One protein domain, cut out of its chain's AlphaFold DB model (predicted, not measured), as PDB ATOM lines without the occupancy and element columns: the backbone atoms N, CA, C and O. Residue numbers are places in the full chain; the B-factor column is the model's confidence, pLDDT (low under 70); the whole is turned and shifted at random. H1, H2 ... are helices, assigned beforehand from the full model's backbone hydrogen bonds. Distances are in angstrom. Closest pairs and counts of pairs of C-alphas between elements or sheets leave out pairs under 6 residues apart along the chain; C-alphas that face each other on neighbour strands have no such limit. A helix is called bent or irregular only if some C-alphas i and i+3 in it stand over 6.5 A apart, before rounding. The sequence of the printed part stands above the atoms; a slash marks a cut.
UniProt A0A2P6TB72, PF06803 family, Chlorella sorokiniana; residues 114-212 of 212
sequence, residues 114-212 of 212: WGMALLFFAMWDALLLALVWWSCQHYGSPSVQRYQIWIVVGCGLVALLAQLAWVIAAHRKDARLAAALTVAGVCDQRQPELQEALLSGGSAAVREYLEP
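AT A GLANCE: This is residues 114 to 212 of the 212 residues of the protein "PF06803 family" of Chlorella sorokiniana (UniProt A0A2P6TB72). One very long helix, H2, makes the length of a rod-shaped whole; the shorter helix H1 folds back beside its first part as a helical hairpin of unequal arms, and past the other end of H2 sits a small head, the helix H3 doubled back on itself. The head meets neither H1 nor H2 and is joined to H2 by a link of 8 residues. The printed part has 99 residues with three named helices, H1, H2 and H3 along the chain, and no named strand; its class is all helix. It is extended, with a radius of gyration of the C-alphas of 24.0 A and spans of 78 by 23 by 19 A.

IN THESE COORDINATES: H2, residues 142 to 183, is the longest helix, 61.1 A from C-alpha 142 at (170.597, 151.146, 154.127) to C-alpha 183 at (152.998, 209.532, 149.943). It is irregular, with C-alphas 146 and 149 7.7 A apart, and has a kink of 47 degrees near residue 149. H1, residues 114 to 139, is 36.8 A long and begins with C-alpha 114 at (167.596, 189.246, 138.736). H3, residues 192 to 210, was assigned as one helix by its hydrogen bonds but is bent: C-alphas 200 and 203 are 9.7 A apart. Its arms are H3a, residues 192 to 200, 12.5 A long, and H3b, residues 203 to 210, 10.9 A long, which ends with C-alpha 210 at (160.259, 222.749, 155.326).

HOW THE PARTS SIT: H2 and H1 touch and form a helical hairpin, running opposite ways at a shallow tilt of 22 degrees. Their closest C-alphas are those of Leu 129 and Val 152, 6.0 A apart. H1 touches H2 with residues 125 to 137 alone, and H2 touches H1 with residues 144 to 159 alone. H3a is apart from H2 and from H1, and so is H3b. H3a and H3b touch, opposite ways at a shallow tilt of 31 degrees, with the C-alphas of Ala 197 and Ala 205 closest at 6.0 A. Every O i to N i+4 pair is within hydrogen-bond range in H1 and H3a, against 34 of 38 in H2 and 3 of 4 in H3b.

THE WHOLE: The two C-alphas farthest apart are those of Pro 142 and Pro 212, the chain's last residue, at 78.4 A. The printed part has no cut. The link from H1 to H2 is tight, and that from H2 to H3 is short. Residues 168 to 177 of H2, residues 188 to 193 and residues 199 to 204 of H3 stand free. The mean pLDDT of the printed part is 73.3, and 43 residues are under 70: 114, 116, 171 and 173 to 212.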
ATOM      1  N   TRP A 114     168.229 190.333 137.994       66.25
ATOM      2  CA  TRP A 114     167.596 189.246 138.736       66.25
ATOM      3  C   TRP A 114     167.866 187.868 138.117       66.25
ATOM      4  O   TRP A 114     167.964 186.892 138.850       66.25
ATOM      5  N   GLY A 115     168.069 187.788 136.796       70.50
ATOM      6  CA  GLY A 115     168.471 186.545 136.127       70.50
ATOM      7  C   GLY A 115     169.848 186.036 136.564       70.50
ATOM      8  O   GLY A 115     170.027 184.837 136.742       70.50
ATOM      9  N   MET A 116     170.803 186.938 136.816       67.50
ATOM     10  CA  MET A 116     172.118 186.553 137.331       67.50
ATOM     11  C   MET A 116     172.002 186.070 138.778       67.50
ATOM     12  O   MET A 116     172.544 185.021 139.105       67.50
ATOM     13  N   ALA A 117     171.211 186.756 139.611       71.44
ATOM     14  CA  ALA A 117     170.916 186.294 140.968       71.44
ATOM     15  C   ALA A 117     170.273 184.892 140.977       71.44
ATOM     16  O   ALA A 117     170.697 184.035 141.744       71.44
ATOM     17  N   LEU A 118     169.307 184.631 140.087       77.19
ATOM     18  CA  LEU A 118     168.666 183.320 139.959       77.19
ATOM     19  C   LEU A 118     169.664 182.222 139.569       77.19
ATOM     20  O   LEU A 118     169.627 181.137 140.141       77.19
ATOM     21  N   LEU A 119     170.572 182.505 138.629       78.00
ATOM     22  CA  LEU A 119     171.605 181.557 138.209       78.00
ATOM     23  C   LEU A 119     172.561 181.217 139.358       78.00
ATOM     24  O   LEU A 119     172.899 180.051 139.545       78.00
ATOM     25  N   PHE A 120     172.948 182.213 140.159       78.06
ATOM     26  CA  PHE A 120     173.754 181.985 141.358       78.06
ATOM     27  C   PHE A 120     173.033 181.096 142.370       78.06
ATOM     28  O   PHE A 120     173.610 180.107 142.817       78.06
ATOM     29  N   PHE A 121     171.774 181.395 142.696       81.81
ATOM     30  CA  PHE A 121     170.991 180.559 143.609       81.81
ATOM     31  C   PHE A 121     170.834 179.126 143.089       81.81
ATOM     32  O   PHE A 121     171.071 178.183 143.836       81.81
ATOM     33  N   ALA A 122     170.539 178.958 141.798       83.12
ATOM     34  CA  ALA A 122     170.412 177.644 141.174       83.12
ATOM     35  C   ALA A 122     171.717 176.835 141.235       83.12
ATOM     36  O   ALA A 122     171.691 175.637 141.506       83.12
ATOM     37  N   MET A 123     172.864 177.484 141.015       87.69
ATOM     38  CA  MET A 123     174.175 176.841 141.121       87.69
ATOM     39  C   MET A 123     174.464 176.371 142.555       87.69
ATOM     40  O   MET A 123     174.909 175.240 142.751       87.69
ATOM     41  N   TRP A 124     174.196 177.215 143.555       81.44
ATOM     42  CA  TRP A 124     174.410 176.877 144.965       81.44
ATOM     43  C   TRP A 124     173.463 175.782 145.457       81.44
ATOM     44  O   TRP A 124     173.914 174.858 146.134       81.44
ATOM     45  N   ASP A 125     172.188 175.829 145.075       87.00
ATOM     46  CA  ASP A 125     171.236 174.758 145.371       87.00
ATOM     47  C   ASP A 125     171.677 173.443 144.728       87.00
ATOM     48  O   ASP A 125     171.671 172.408 145.389       87.00
ATOM     49  N   ALA A 126     172.120 173.468 143.466       88.62
ATOM     50  CA  ALA A 126     172.626 172.274 142.795       88.62
ATOM     51  C   ALA A 126     173.827 171.672 143.540       88.62
ATOM     52  O   ALA A 126     173.877 170.458 143.742       88.62
ATOM     53  N   LEU A 127     174.758 172.511 144.002       92.06
ATOM     54  CA  LEU A 127     175.902 172.075 144.798       92.06
ATOM     55  C   LEU A 127     175.470 171.485 146.148       92.06
ATOM     56  O   LEU A 127     175.954 170.422 146.536       92.06
ATOM     57  N   LEU A 128     174.544 172.138 146.854       90.69
ATOM     58  CA  LEU A 128     174.039 171.677 148.148       90.69
ATOM     59  C   LEU A 128     173.298 170.343 148.017       90.69
ATOM     60  O   LEU A 128     173.546 169.421 148.791       90.69
ATOM     61  N   LEU A 129     172.438 170.202 147.008       91.06
ATOM     62  CA  LEU A 129     171.728 168.955 146.730       91.06
ATOM     63  C   LEU A 129     172.689 167.840 146.307       91.06
ATOM     64  O   LEU A 129     172.522 166.705 146.751       91.06
ATOM     65  N   ALA A 130     173.722 168.155 145.518       90.19
ATOM     66  CA  ALA A 130     174.778 167.206 145.170       90.19
ATOM     67  C   ALA A 130     175.574 166.758 146.405       90.19
ATOM     68  O   ALA A 130     175.883 165.575 146.537       90.19
ATOM     69  N   LEU A 131     175.856 167.668 147.339       92.06
ATOM     70  CA  LEU A 131     176.545 167.350 148.588       92.06
ATOM     71  C   LEU A 131     175.678 166.486 149.512       92.06
ATOM     72  O   LEU A 131     176.168 165.502 150.063       92.06
ATOM     73  N   VAL A 132     174.389 166.807 149.653       90.50
ATOM     74  CA  VAL A 132     173.422 165.990 150.408       90.50
ATOM     75  C   VAL A 132     173.315 164.601 149.788       90.50
ATOM     76  O   VAL A 132     173.365 163.596 150.495       90.50
ATOM     77  N   TRP A 133     173.231 164.532 148.459       90.69
ATOM     78  CA  TRP A 133     173.212 163.278 147.721       90.69
ATOM     79  C   TRP A 133     174.477 162.451 147.976       90.69
ATOM     80  O   TRP A 133     174.379 161.279 148.338       90.69
ATOM     81  N   TRP A 134     175.654 163.061 147.839       93.56
ATOM     82  CA  TRP A 134     176.945 162.420 148.086       93.56
ATOM     83  C   TRP A 134     177.077 161.926 149.534       93.56
ATOM     84  O   TRP A 134     177.463 160.782 149.766       93.56
ATOM     85  N   SER A 135     176.668 162.747 150.504       89.94
ATOM     86  CA  SER A 135     176.701 162.408 151.929       89.94
ATOM     87  C   SER A 135     175.797 161.216 152.259       89.94
ATOM     88  O   SER A 135     176.227 160.273 152.924       89.94
ATOM     89  N   CYS A 136     174.573 161.190 151.716       88.56
ATOM     90  CA  CYS A 136     173.652 160.064 151.878       88.56
ATOM     91  C   CYS A 136     174.188 158.763 151.263       88.56
ATOM     92  O   CYS A 136     173.923 157.693 151.805       88.56
ATOM     93  N   GLN A 137     174.950 158.828 150.165       89.38
ATOM     94  CA  GLN A 137     175.567 157.626 149.596       89.38
ATOM     95  C   GLN A 137     176.738 157.113 150.436       89.38
ATOM     96  O   GLN A 137     176.872 155.905 150.608       89.38
ATOM     97  N   HIS A 138     177.584 158.014 150.939       90.25
ATOM     98  CA  HIS A 138     178.838 157.627 151.585       90.25
ATOM     99  C   HIS A 138     178.679 157.293 153.075       90.25
ATOM    100  O   HIS A 138     179.331 156.381 153.574       90.25
ATOM    101  N   TYR A 139     177.787 158.000 153.775       89.06
ATOM    102  CA  TYR A 139     177.576 157.856 155.220       89.06
ATOM    103  C   TYR A 139     176.192 157.301 155.586       89.06
ATOM    104  O   TYR A 139     175.944 156.969 156.746       89.06
ATOM    105  N   GLY A 140     175.266 157.212 154.625       84.12
ATOM    106  CA  GLY A 140     173.899 156.770 154.877       84.12
ATOM    107  C   GLY A 140     173.798 155.262 155.083       84.12
ATOM    108  O   GLY A 140     174.249 154.468 154.261       84.12
ATOM    109  N   SER A 141     173.135 154.860 156.167       84.94
ATOM    110  CA  SER A 141     172.751 153.467 156.388       84.94
ATOM    111  C   SER A 141     171.721 152.997 155.335       84.94
ATOM    112  O   SER A 141     171.046 153.824 154.711       84.94
ATOM    113  N   PRO A 142     171.522 151.677 155.140       87.81
ATOM    114  CA  PRO A 142     170.597 151.146 154.127       87.81
ATOM    115  C   PRO A 142     169.137 151.611 154.281       87.81
ATOM    116  O   PRO A 142     168.363 151.592 153.322       87.81
ATOM    117  N   SER A 143     168.736 152.029 155.486       85.38
ATOM    118  CA  SER A 143     167.433 152.653 155.733       85.38
ATOM    119  C   SER A 143     167.367 154.079 155.179       85.38
ATOM    120  O   SER A 143     166.367 154.434 154.564       85.38
ATOM    121  N   VAL A 144     168.434 154.870 155.326       83.06
ATOM    122  CA  VAL A 144     168.532 156.257 154.833       83.06
ATOM    123  C   VAL A 144     168.626 156.306 153.308       83.06
ATOM    124  O   VAL A 144     167.958 157.131 152.685       83.06
ATOM    125  N   GLN A 145     169.365 155.382 152.689       83.94
ATOM    126  CA  GLN A 145     169.486 155.302 151.225       83.94
ATOM    127  C   GLN A 145     168.126 155.136 150.529       83.94
ATOM    128  O   GLN A 145     167.893 155.700 149.463       83.94
ATOM    129  N   ARG A 146     167.175 154.439 151.167       86.50
ATOM    130  CA  ARG A 146     165.816 154.243 150.638       86.50
ATOM    131  C   ARG A 146     165.004 155.544 150.564       86.50
ATOM    132  O   ARG A 146     164.133 155.672 149.708       86.50
ATOM    133  N   TYR A 147     165.302 156.508 151.435       90.19
ATOM    134  CA  TYR A 147     164.655 157.822 151.476       90.19
ATOM    135  C   TYR A 147     165.504 158.935 150.852       90.19
ATOM    136  O   TYR A 147     165.079 160.084 150.844       90.19
ATOM    137  N   GLN A 148     166.670 158.613 150.288       86.88
ATOM    138  CA  GLN A 148     167.622 159.591 149.762       86.88
ATOM    139  C   GLN A 148     166.994 160.565 148.757       86.88
ATOM    140  O   GLN A 148     167.190 161.773 148.869       86.88
ATOM    141  N   ILE A 149     166.202 160.055 147.807       88.69
ATOM    142  CA  ILE A 149     165.508 160.893 146.817       88.69
ATOM    143  C   ILE A 149     164.539 161.854 147.516       88.69
ATOM    144  O   ILE A 149     164.520 163.040 147.208       88.69
ATOM    145  N   TRP A 150     163.781 161.370 148.501       91.06
ATOM    146  CA  TRP A 150     162.822 162.182 149.252       91.06
ATOM    147  C   TRP A 150     163.496 163.244 150.123       91.06
ATOM    148  O   TRP A 150     162.986 164.357 150.218       91.06
ATOM    149  N   ILE A 151     164.657 162.936 150.705       88.81
ATOM    150  CA  ILE A 151     165.471 163.894 151.467       88.81
ATOM    151  C   ILE A 151     165.942 165.026 150.546       88.81
ATOM    152  O   ILE A 151     165.752 166.197 150.860       88.81
ATOM    153  N   VAL A 152     166.496 164.685 149.382       90.25
ATOM    154  CA  VAL A 152     167.017 165.665 148.413       90.25
ATOM    155  C   VAL A 152     165.884 166.525 147.846       90.25
ATOM    156  O   VAL A 152     165.997 167.749 147.819       90.25
ATOM    157  N   VAL A 153     164.757 165.914 147.466       90.06
ATOM    158  CA  VAL A 153     163.566 166.636 146.988       90.06
ATOM    159  C   VAL A 153     163.003 167.557 148.073       90.06
ATOM    160  O   VAL A 153     162.667 168.704 147.783       90.06
ATOM    161  N   GLY A 154     162.941 167.096 149.325       91.25
ATOM    162  CA  GLY A 154     162.490 167.902 150.460       91.25
ATOM    163  C   GLY A 154     163.379 169.125 150.700       91.25
ATOM    164  O   GLY A 154     162.871 170.240 150.803       91.25
ATOM    165  N   CYS A 155     164.705 168.940 150.716       90.75
ATOM    166  CA  CYS A 155     165.667 170.039 150.828       90.75
ATOM    167  C   CYS A 155     165.521 171.046 149.679       90.75
ATOM    168  O   CYS A 155     165.480 172.251 149.929       90.75
ATOM    169  N   GLY A 156     165.379 170.564 148.441       90.88
ATOM    170  CA  GLY A 156     165.184 171.421 147.270       90.88
ATOM    171  C   GLY A 156     163.889 172.235 147.341       90.88
ATOM    172  O   GLY A 156     163.892 173.429 147.055       90.88
ATOM    173  N   LEU A 157     162.785 171.629 147.793       92.56
ATOM    174  CA  LEU A 157     161.507 172.326 147.958       92.56
ATOM    175  C   LEU A 157     161.601 173.448 149.004       92.56
ATOM    176  O   LEU A 157     161.119 174.556 148.767       92.56
ATOM    177  N   VAL A 158     162.234 173.179 150.150       91.62
ATOM    178  CA  VAL A 158     162.430 174.183 151.208       91.62
ATOM    179  C   VAL A 158     163.297 175.342 150.709       91.62
ATOM    180  O   VAL A 158     162.945 176.499 150.945       91.62
ATOM    181  N   ALA A 159     164.377 175.049 149.979       87.94
ATOM    182  CA  ALA A 159     165.236 176.069 149.382       87.94
ATOM    183  C   ALA A 159     164.463 176.953 148.387       87.94
ATOM    184  O   ALA A 159     164.486 178.179 148.509       87.94
ATOM    185  N   LEU A 160     163.679 176.349 147.487       88.56
ATOM    186  CA  LEU A 160     162.839 177.078 146.530       88.56
ATOM    187  C   LEU A 160     161.800 177.971 147.221       88.56
ATOM    188  O   LEU A 160     161.616 179.123 146.830       88.56
ATOM    189  N   LEU A 161     161.130 177.472 148.264       91.00
ATOM    190  CA  LEU A 161     160.159 178.262 149.028       91.00
ATOM    191  C   LEU A 161     160.824 179.442 149.744       91.00
ATOM    192  O   LEU A 161     160.282 180.549 149.732       91.00
ATOM    193  N   ALA A 162     162.002 179.229 150.333       85.75
ATOM    194  CA  ALA A 162     162.772 180.286 150.980       85.75
ATOM    195  C   ALA A 162     163.213 181.360 149.973       85.75
ATOM    196  O   ALA A 162     163.064 182.555 150.243       85.75
ATOM    197  N   GLN A 163     163.680 180.954 148.790       85.56
ATOM    198  CA  GLN A 163     164.040 181.871 147.709       85.56
ATOM    199  C   GLN A 163     162.827 182.657 147.211       85.56
ATOM    200  O   GLN A 163     162.899 183.880 147.102       85.56
ATOM    201  N   LEU A 164     161.690 181.999 146.977       86.50
ATOM    202  CA  LEU A 164     160.457 182.660 146.550       86.50
ATOM    203  C   LEU A 164     159.981 183.682 147.594       86.50
ATOM    204  O   LEU A 164     159.648 184.818 147.251       86.50
ATOM    205  N   ALA A 165     160.013 183.317 148.879       86.12
ATOM    206  CA  ALA A 165     159.686 184.222 149.975       86.12
ATOM    207  C   ALA A 165     160.637 185.429 150.030       86.12
ATOM    208  O   ALA A 165     160.179 186.566 150.179       86.12
ATOM    209  N   TRP A 166     161.945 185.207 149.862       82.94
ATOM    210  CA  TRP A 166     162.941 186.277 149.816       82.94
ATOM    211  C   TRP A 166     162.734 187.202 148.616       82.94
ATOM    212  O   TRP A 166     162.729 188.419 148.792       82.94
ATOM    213  N   VAL A 167     162.482 186.658 147.420       81.12
ATOM    214  CA  VAL A 167     162.187 187.431 146.203       81.12
ATOM    215  C   VAL A 167     160.948 188.302 146.411       81.12
ATOM    216  O   VAL A 167     160.986 189.504 146.148       81.12
ATOM    217  N   ILE A 168     159.870 187.738 146.963       79.69
ATOM    218  CA  ILE A 168     158.646 188.486 147.280       79.69
ATOM    219  C   ILE A 168     158.931 189.584 148.312       79.69
ATOM    220  O   ILE A 168     158.478 190.721 148.152       79.69
ATOM    221  N   ALA A 169     159.684 189.283 149.370       76.50
ATOM    222  CA  ALA A 169     160.037 190.258 150.399       76.50
ATOM    223  C   ALA A 169     160.920 191.388 149.845       76.50
ATOM    224  O   ALA A 169     160.702 192.559 150.166       76.50
ATOM    225  N   ALA A 170     161.881 191.055 148.985       71.88
ATOM    226  CA  ALA A 170     162.743 192.007 148.302       71.88
ATOM    227  C   ALA A 170     161.929 192.925 147.381       71.88
ATOM    228  O   ALA A 170     162.102 194.141 147.423       71.88
ATOM    229  N   HIS A 171     160.965 192.378 146.637       68.94
ATOM    230  CA  HIS A 171     160.101 193.180 145.774       68.94
ATOM    231  C   HIS A 171     159.144 194.081 146.571       68.94
ATOM    232  O   HIS A 171     158.897 195.228 146.200       68.94
ATOM    233  N   ARG A 172     158.671 193.613 147.736       70.62
ATOM    234  CA  ARG A 172     157.871 194.422 148.669       70.62
ATOM    235  C   ARG A 172     158.652 195.593 149.260       70.62
ATOM    236  O   ARG A 172     158.047 196.634 149.499       70.62
ATOM    237  N   LYS A 173     159.960 195.456 149.514       62.72
ATOM    238  CA  LYS A 173     160.797 196.579 149.977       62.72
ATOM    239  C   LYS A 173     160.856 197.681 148.923       62.72
ATOM    240  O   LYS A 173     160.609 198.835 149.261       62.72
ATOM    241  N   ASP A 174     161.086 197.310 147.666       64.69
ATOM    242  CA  ASP A 174     161.140 198.253 146.543       64.69
ATOM    243  C   ASP A 174     159.781 198.969 146.360       64.69
ATOM    244  O   ASP A 174     159.730 200.195 146.262       64.69
ATOM    245  N   ALA A 175     158.664 198.232 146.435       64.38
ATOM    246  CA  ALA A 175     157.313 198.798 146.336       64.38
ATOM    247  C   ALA A 175     156.935 199.707 147.522       64.38
ATOM    248  O   ALA A 175     156.285 200.732 147.336       64.38
ATOM    249  N   ARG A 176     157.355 199.362 148.747       59.78
ATOM    250  CA  ARG A 176     157.125 200.190 149.945       59.78
ATOM    251  C   ARG A 176     157.934 201.477 149.913       59.78
ATOM    252  O   ARG A 176     157.413 202.505 150.320       59.78
ATOM    253  N   LEU A 177     159.175 201.426 149.428       58.84
ATOM    254  CA  LEU A 177     159.996 202.621 149.234       58.84
ATOM    255  C   LEU A 177     159.375 203.536 148.175       58.84
ATOM    256  O   LEU A 177     159.255 204.732 148.416       58.84
ATOM    257  N   ALA A 178     158.900 202.979 147.058       59.56
ATOM    258  CA  ALA A 178     158.195 203.745 146.034       59.56
ATOM    259  C   ALA A 178     156.897 204.375 146.572       59.56
ATOM    260  O   ALA A 178     156.677 205.569 146.394       59.56
ATOM    261  N   ALA A 179     156.071 203.611 147.293       66.88
ATOM    262  CA  ALA A 179     154.842 204.122 147.897       66.88
ATOM    263  C   ALA A 179     155.118 205.187 148.970       66.88
ATOM    264  O   ALA A 179     154.443 206.210 148.997       66.88
ATOM    265  N   ALA A 180     156.132 204.989 149.819       61.72
ATOM    266  CA  ALA A 180     156.528 205.959 150.836       61.72
ATOM    267  C   ALA A 180     157.037 207.270 150.218       61.72
ATOM    268  O   ALA A 180     156.702 208.337 150.718       61.72
ATOM    269  N   LEU A 181     157.790 207.209 149.114       55.41
ATOM    270  CA  LEU A 181     158.255 208.395 148.385       55.41
ATOM    271  C   LEU A 181     157.100 209.147 147.701       55.41
ATOM    272  O   LEU A 181     157.088 210.376 147.704       55.41
ATOM    273  N   THR A 182     156.103 208.430 147.177       61.78
ATOM    274  CA  THR A 182     154.891 209.035 146.603       61.78
ATOM    275  C   THR A 182     154.007 209.680 147.674       61.78
ATOM    276  O   THR A 182     153.564 210.809 147.495       61.78
ATOM    277  N   VAL A 183     153.783 209.003 148.807       62.88
ATOM    278  CA  VAL A 183     152.998 209.532 149.943       62.88
ATOM    279  C   VAL A 183     153.701 210.718 150.606       62.88
ATOM    280  O   VAL A 183     153.039 211.659 151.029       62.88
ATOM    281  N   ALA A 184     155.035 210.714 150.648       57.28
ATOM    282  CA  ALA A 184     155.831 211.848 151.110       57.28
ATOM    283  C   ALA A 184     155.851 213.034 150.118       57.28
ATOM    284  O   ALA A 184     156.524 214.023 150.387       57.28
ATOM    285  N   GLY A 185     155.154 212.952 148.974       50.84
ATOM    286  CA  GLY A 185     155.090 214.027 147.974       50.84
ATOM    287  C   GLY A 185     156.378 214.232 147.167       50.84
ATOM    288  O   GLY A 185     156.478 215.178 146.395       50.84
ATOM    289  N   VAL A 186     157.364 213.337 147.299       51.97
ATOM    290  CA  VAL A 186     158.708 213.464 146.697       51.97
ATOM    291  C   VAL A 186     158.709 213.100 145.203       51.97
ATOM    292  O   VAL A 186     159.665 213.383 144.486       51.97
ATOM    293  N   CYS A 187     157.629 212.490 144.711       44.38
ATOM    294  CA  CYS A 187     157.422 212.184 143.293       44.38
ATOM    295  C   CYS A 187     156.672 213.290 142.523       44.38
ATOM    296  O   CYS A 187     156.119 212.999 141.464       44.38
ATOM    297  N   ASP A 188     156.639 214.539 143.004       45.72
ATOM    298  CA  ASP A 188     156.346 215.671 142.117       45.72
ATOM    299  C   ASP A 188     157.653 216.115 141.440       45.72
ATOM    300  O   ASP A 188     158.621 216.490 142.100       45.72
ATOM    301  N   GLN A 189     157.705 216.058 140.106       49.06
ATOM    302  CA  GLN A 189     158.881 216.357 139.269       49.06
ATOM    303  C   GLN A 189     159.365 217.822 139.347       49.06
ATOM    304  O   GLN A 189     160.195 218.246 138.543       49.06
ATOM    305  N   ARG A 190     158.861 218.619 140.293       48.34
ATOM    306  CA  ARG A 190     159.124 220.056 140.392       48.34
ATOM    307  C   ARG A 190     160.343 220.449 141.227       48.34
ATOM    308  O   ARG A 190     160.731 221.609 141.128       48.34
ATOM    309  N   GLN A 191     160.955 219.561 142.022       50.88
ATOM    310  CA  GLN A 191     162.061 219.950 142.921       50.88
ATOM    311  C   GLN A 191     163.158 218.869 143.070       50.88
ATOM    312  O   GLN A 191     163.137 218.090 144.025       50.88
ATOM    313  N   PRO A 192     164.153 218.819 142.162       56.03
ATOM    314  CA  PRO A 192     165.267 217.863 142.240       56.03
ATOM    315  C   PRO A 192     166.150 218.038 143.494       56.03
ATOM    316  O   PRO A 192     166.728 217.067 143.979       56.03
ATOM    317  N   GLU A 193     166.204 219.242 144.066       57.78
ATOM    318  CA  GLU A 193     167.043 219.565 145.232       57.78
ATOM    319  C   GLU A 193     166.549 218.897 146.526       57.78
ATOM    320  O   GLU A 193     167.346 218.429 147.340       57.78
ATOM    321  N   LEU A 194     165.231 218.741 146.682       52.94
ATOM    322  CA  LEU A 194     164.626 218.103 147.856       52.94
ATOM    323  C   LEU A 194     164.905 216.594 147.886       52.94
ATOM    324  O   LEU A 194     165.073 215.982 148.942       52.94
ATOM    325  N   GLN A 195     165.006 215.994 146.699       55.72
ATOM    326  CA  GLN A 195     165.349 214.591 146.517       55.72
ATOM    327  C   GLN A 195     166.824 214.340 146.857       55.72
ATOM    328  O   GLN A 195     167.156 213.339 147.496       55.72
ATOM    329  N   GLU A 196     167.709 215.270 146.496       58.91
ATOM    330  CA  GLU A 196     169.122 215.221 146.872       58.91
ATOM    331  C   GLU A 196     169.323 215.452 148.380       58.91
ATOM    332  O   GLU A 196     170.114 214.737 149.004       58.91
ATOM    333  N   ALA A 197     168.540 216.338 149.002       55.38
ATOM    334  CA  ALA A 197     168.518 216.548 150.453       55.38
ATOM    335  C   ALA A 197     168.022 215.306 151.224       55.38
ATOM    336  O   ALA A 197     168.647 214.874 152.193       55.38
ATOM    337  N   LEU A 198     166.962 214.645 150.747       52.00
ATOM    338  CA  LEU A 198     166.466 213.372 151.292       52.00
ATOM    339  C   LEU A 198     167.494 212.244 151.201       52.00
ATOM    340  O   LEU A 198     167.685 211.479 152.150       52.00
ATOM    341  N   LEU A 199     168.151 212.124 150.046       54.50
ATOM    342  CA  LEU A 199     169.123 211.065 149.777       54.50
ATOM    343  C   LEU A 199     170.459 211.289 150.503       54.50
ATOM    344  O   LEU A 199     171.170 210.313 150.765       54.50
ATOM    345  N   SER A 200     170.803 212.539 150.822       60.22
ATOM    346  CA  SER A 200     172.039 212.910 151.523       60.22
ATOM    347  C   SER A 200     171.881 212.998 153.046       60.22
ATOM    348  O   SER A 200     172.781 212.545 153.754       60.22
ATOM    349  N   GLY A 201     170.752 213.506 153.553       58.41
ATOM    350  CA  GLY A 201     170.547 213.826 154.973       58.41
ATOM    351  C   GLY A 201     169.375 213.120 155.668       58.41
ATOM    352  O   GLY A 201     169.202 213.273 156.878       58.41
ATOM    353  N   GLY A 202     168.577 212.317 154.954       63.88
ATOM    354  CA  GLY A 202     167.428 211.616 155.538       63.88
ATOM    355  C   GLY A 202     166.351 212.568 156.084       63.88
ATOM    356  O   GLY A 202     166.250 213.719 155.670       63.88
ATOM    357  N   SER A 203     165.523 212.100 157.025       49.56
ATOM    358  CA  SER A 203     164.342 212.842 157.506       49.56
ATOM    359  C   SER A 203     164.652 214.150 158.244       49.56
ATOM    360  O   SER A 203     163.747 214.957 158.430       49.56
ATOM    361  N   ALA A 204     165.895 214.351 158.693       54.53
ATOM    362  CA  ALA A 204     166.315 215.563 159.395       54.53
ATOM    363  C   ALA A 204     166.503 216.744 158.429       54.53
ATOM    364  O   ALA A 204     165.948 217.810 158.668       54.53
ATOM    365  N   ALA A 205     167.172 216.520 157.292       53.72
ATOM    366  CA  ALA A 205     167.413 217.553 156.278       53.72
ATOM    367  C   ALA A 205     166.120 218.050 155.606       53.72
ATOM    368  O   ALA A 205     166.010 219.206 155.216       53.72
ATOM    369  N   VAL A 206     165.106 217.188 155.513       53.72
ATOM    370  CA  VAL A 206     163.776 217.570 155.010       53.72
ATOM    371  C   VAL A 206     163.047 218.497 155.965       53.72
ATOM    372  O   VAL A 206     162.326 219.387 155.529       53.72
ATOM    373  N   ARG A 207     163.221 218.274 157.269       56.19
ATOM    374  CA  ARG A 207     162.564 219.074 158.298       56.19
ATOM    375  C   ARG A 207     163.150 220.490 158.342       56.19
ATOM    376  O   ARG A 207     162.399 221.429 158.534       56.19
ATOM    377  N   GLU A 208     164.445 220.625 158.065       58.28
ATOM    378  CA  GLU A 208     165.154 221.909 157.970       58.28
ATOM    379  C   GLU A 208     164.808 222.707 156.699       58.28
ATOM    380  O   GLU A 208     164.798 223.927 156.736       58.28
ATOM    381  N   TYR A 209     164.461 222.047 155.588       52.84
ATOM    382  CA  TYR A 209     164.007 222.730 154.363       52.84
ATOM    383  C   TYR A 209     162.527 223.165 154.417       52.84
ATOM    384  O   TYR A 209     162.112 224.065 153.690       52.84
ATOM    385  N   LEU A 210     161.702 222.493 155.228       51.91
ATOM    386  CA  LEU A 210     160.259 222.749 155.326       51.91
ATOM    387  C   LEU A 210     159.876 223.796 156.381       51.91
ATOM    388  O   LEU A 210     158.727 224.238 156.377       51.91
ATOM    389  N   GLU A 211     160.792 224.189 157.265       51.38
ATOM    390  CA  GLU A 211     160.578 225.321 158.170       51.38
ATOM    391  C   GLU A 211     161.207 226.587 157.553       51.38
ATOM    392  O   GLU A 211     162.399 226.565 157.250       51.38
ATOM    393  N   PRO A 212     160.414 227.645 157.276       51.69
ATOM    394  CA  PRO A 212     160.883 228.864 156.610       51.69
ATOM    395  C   PRO A 212     161.769 229.754 157.490       51.69
ATOM    396  O   PRO A 212     161.566 229.774 158.728       51.69
TER     397      PRO A 212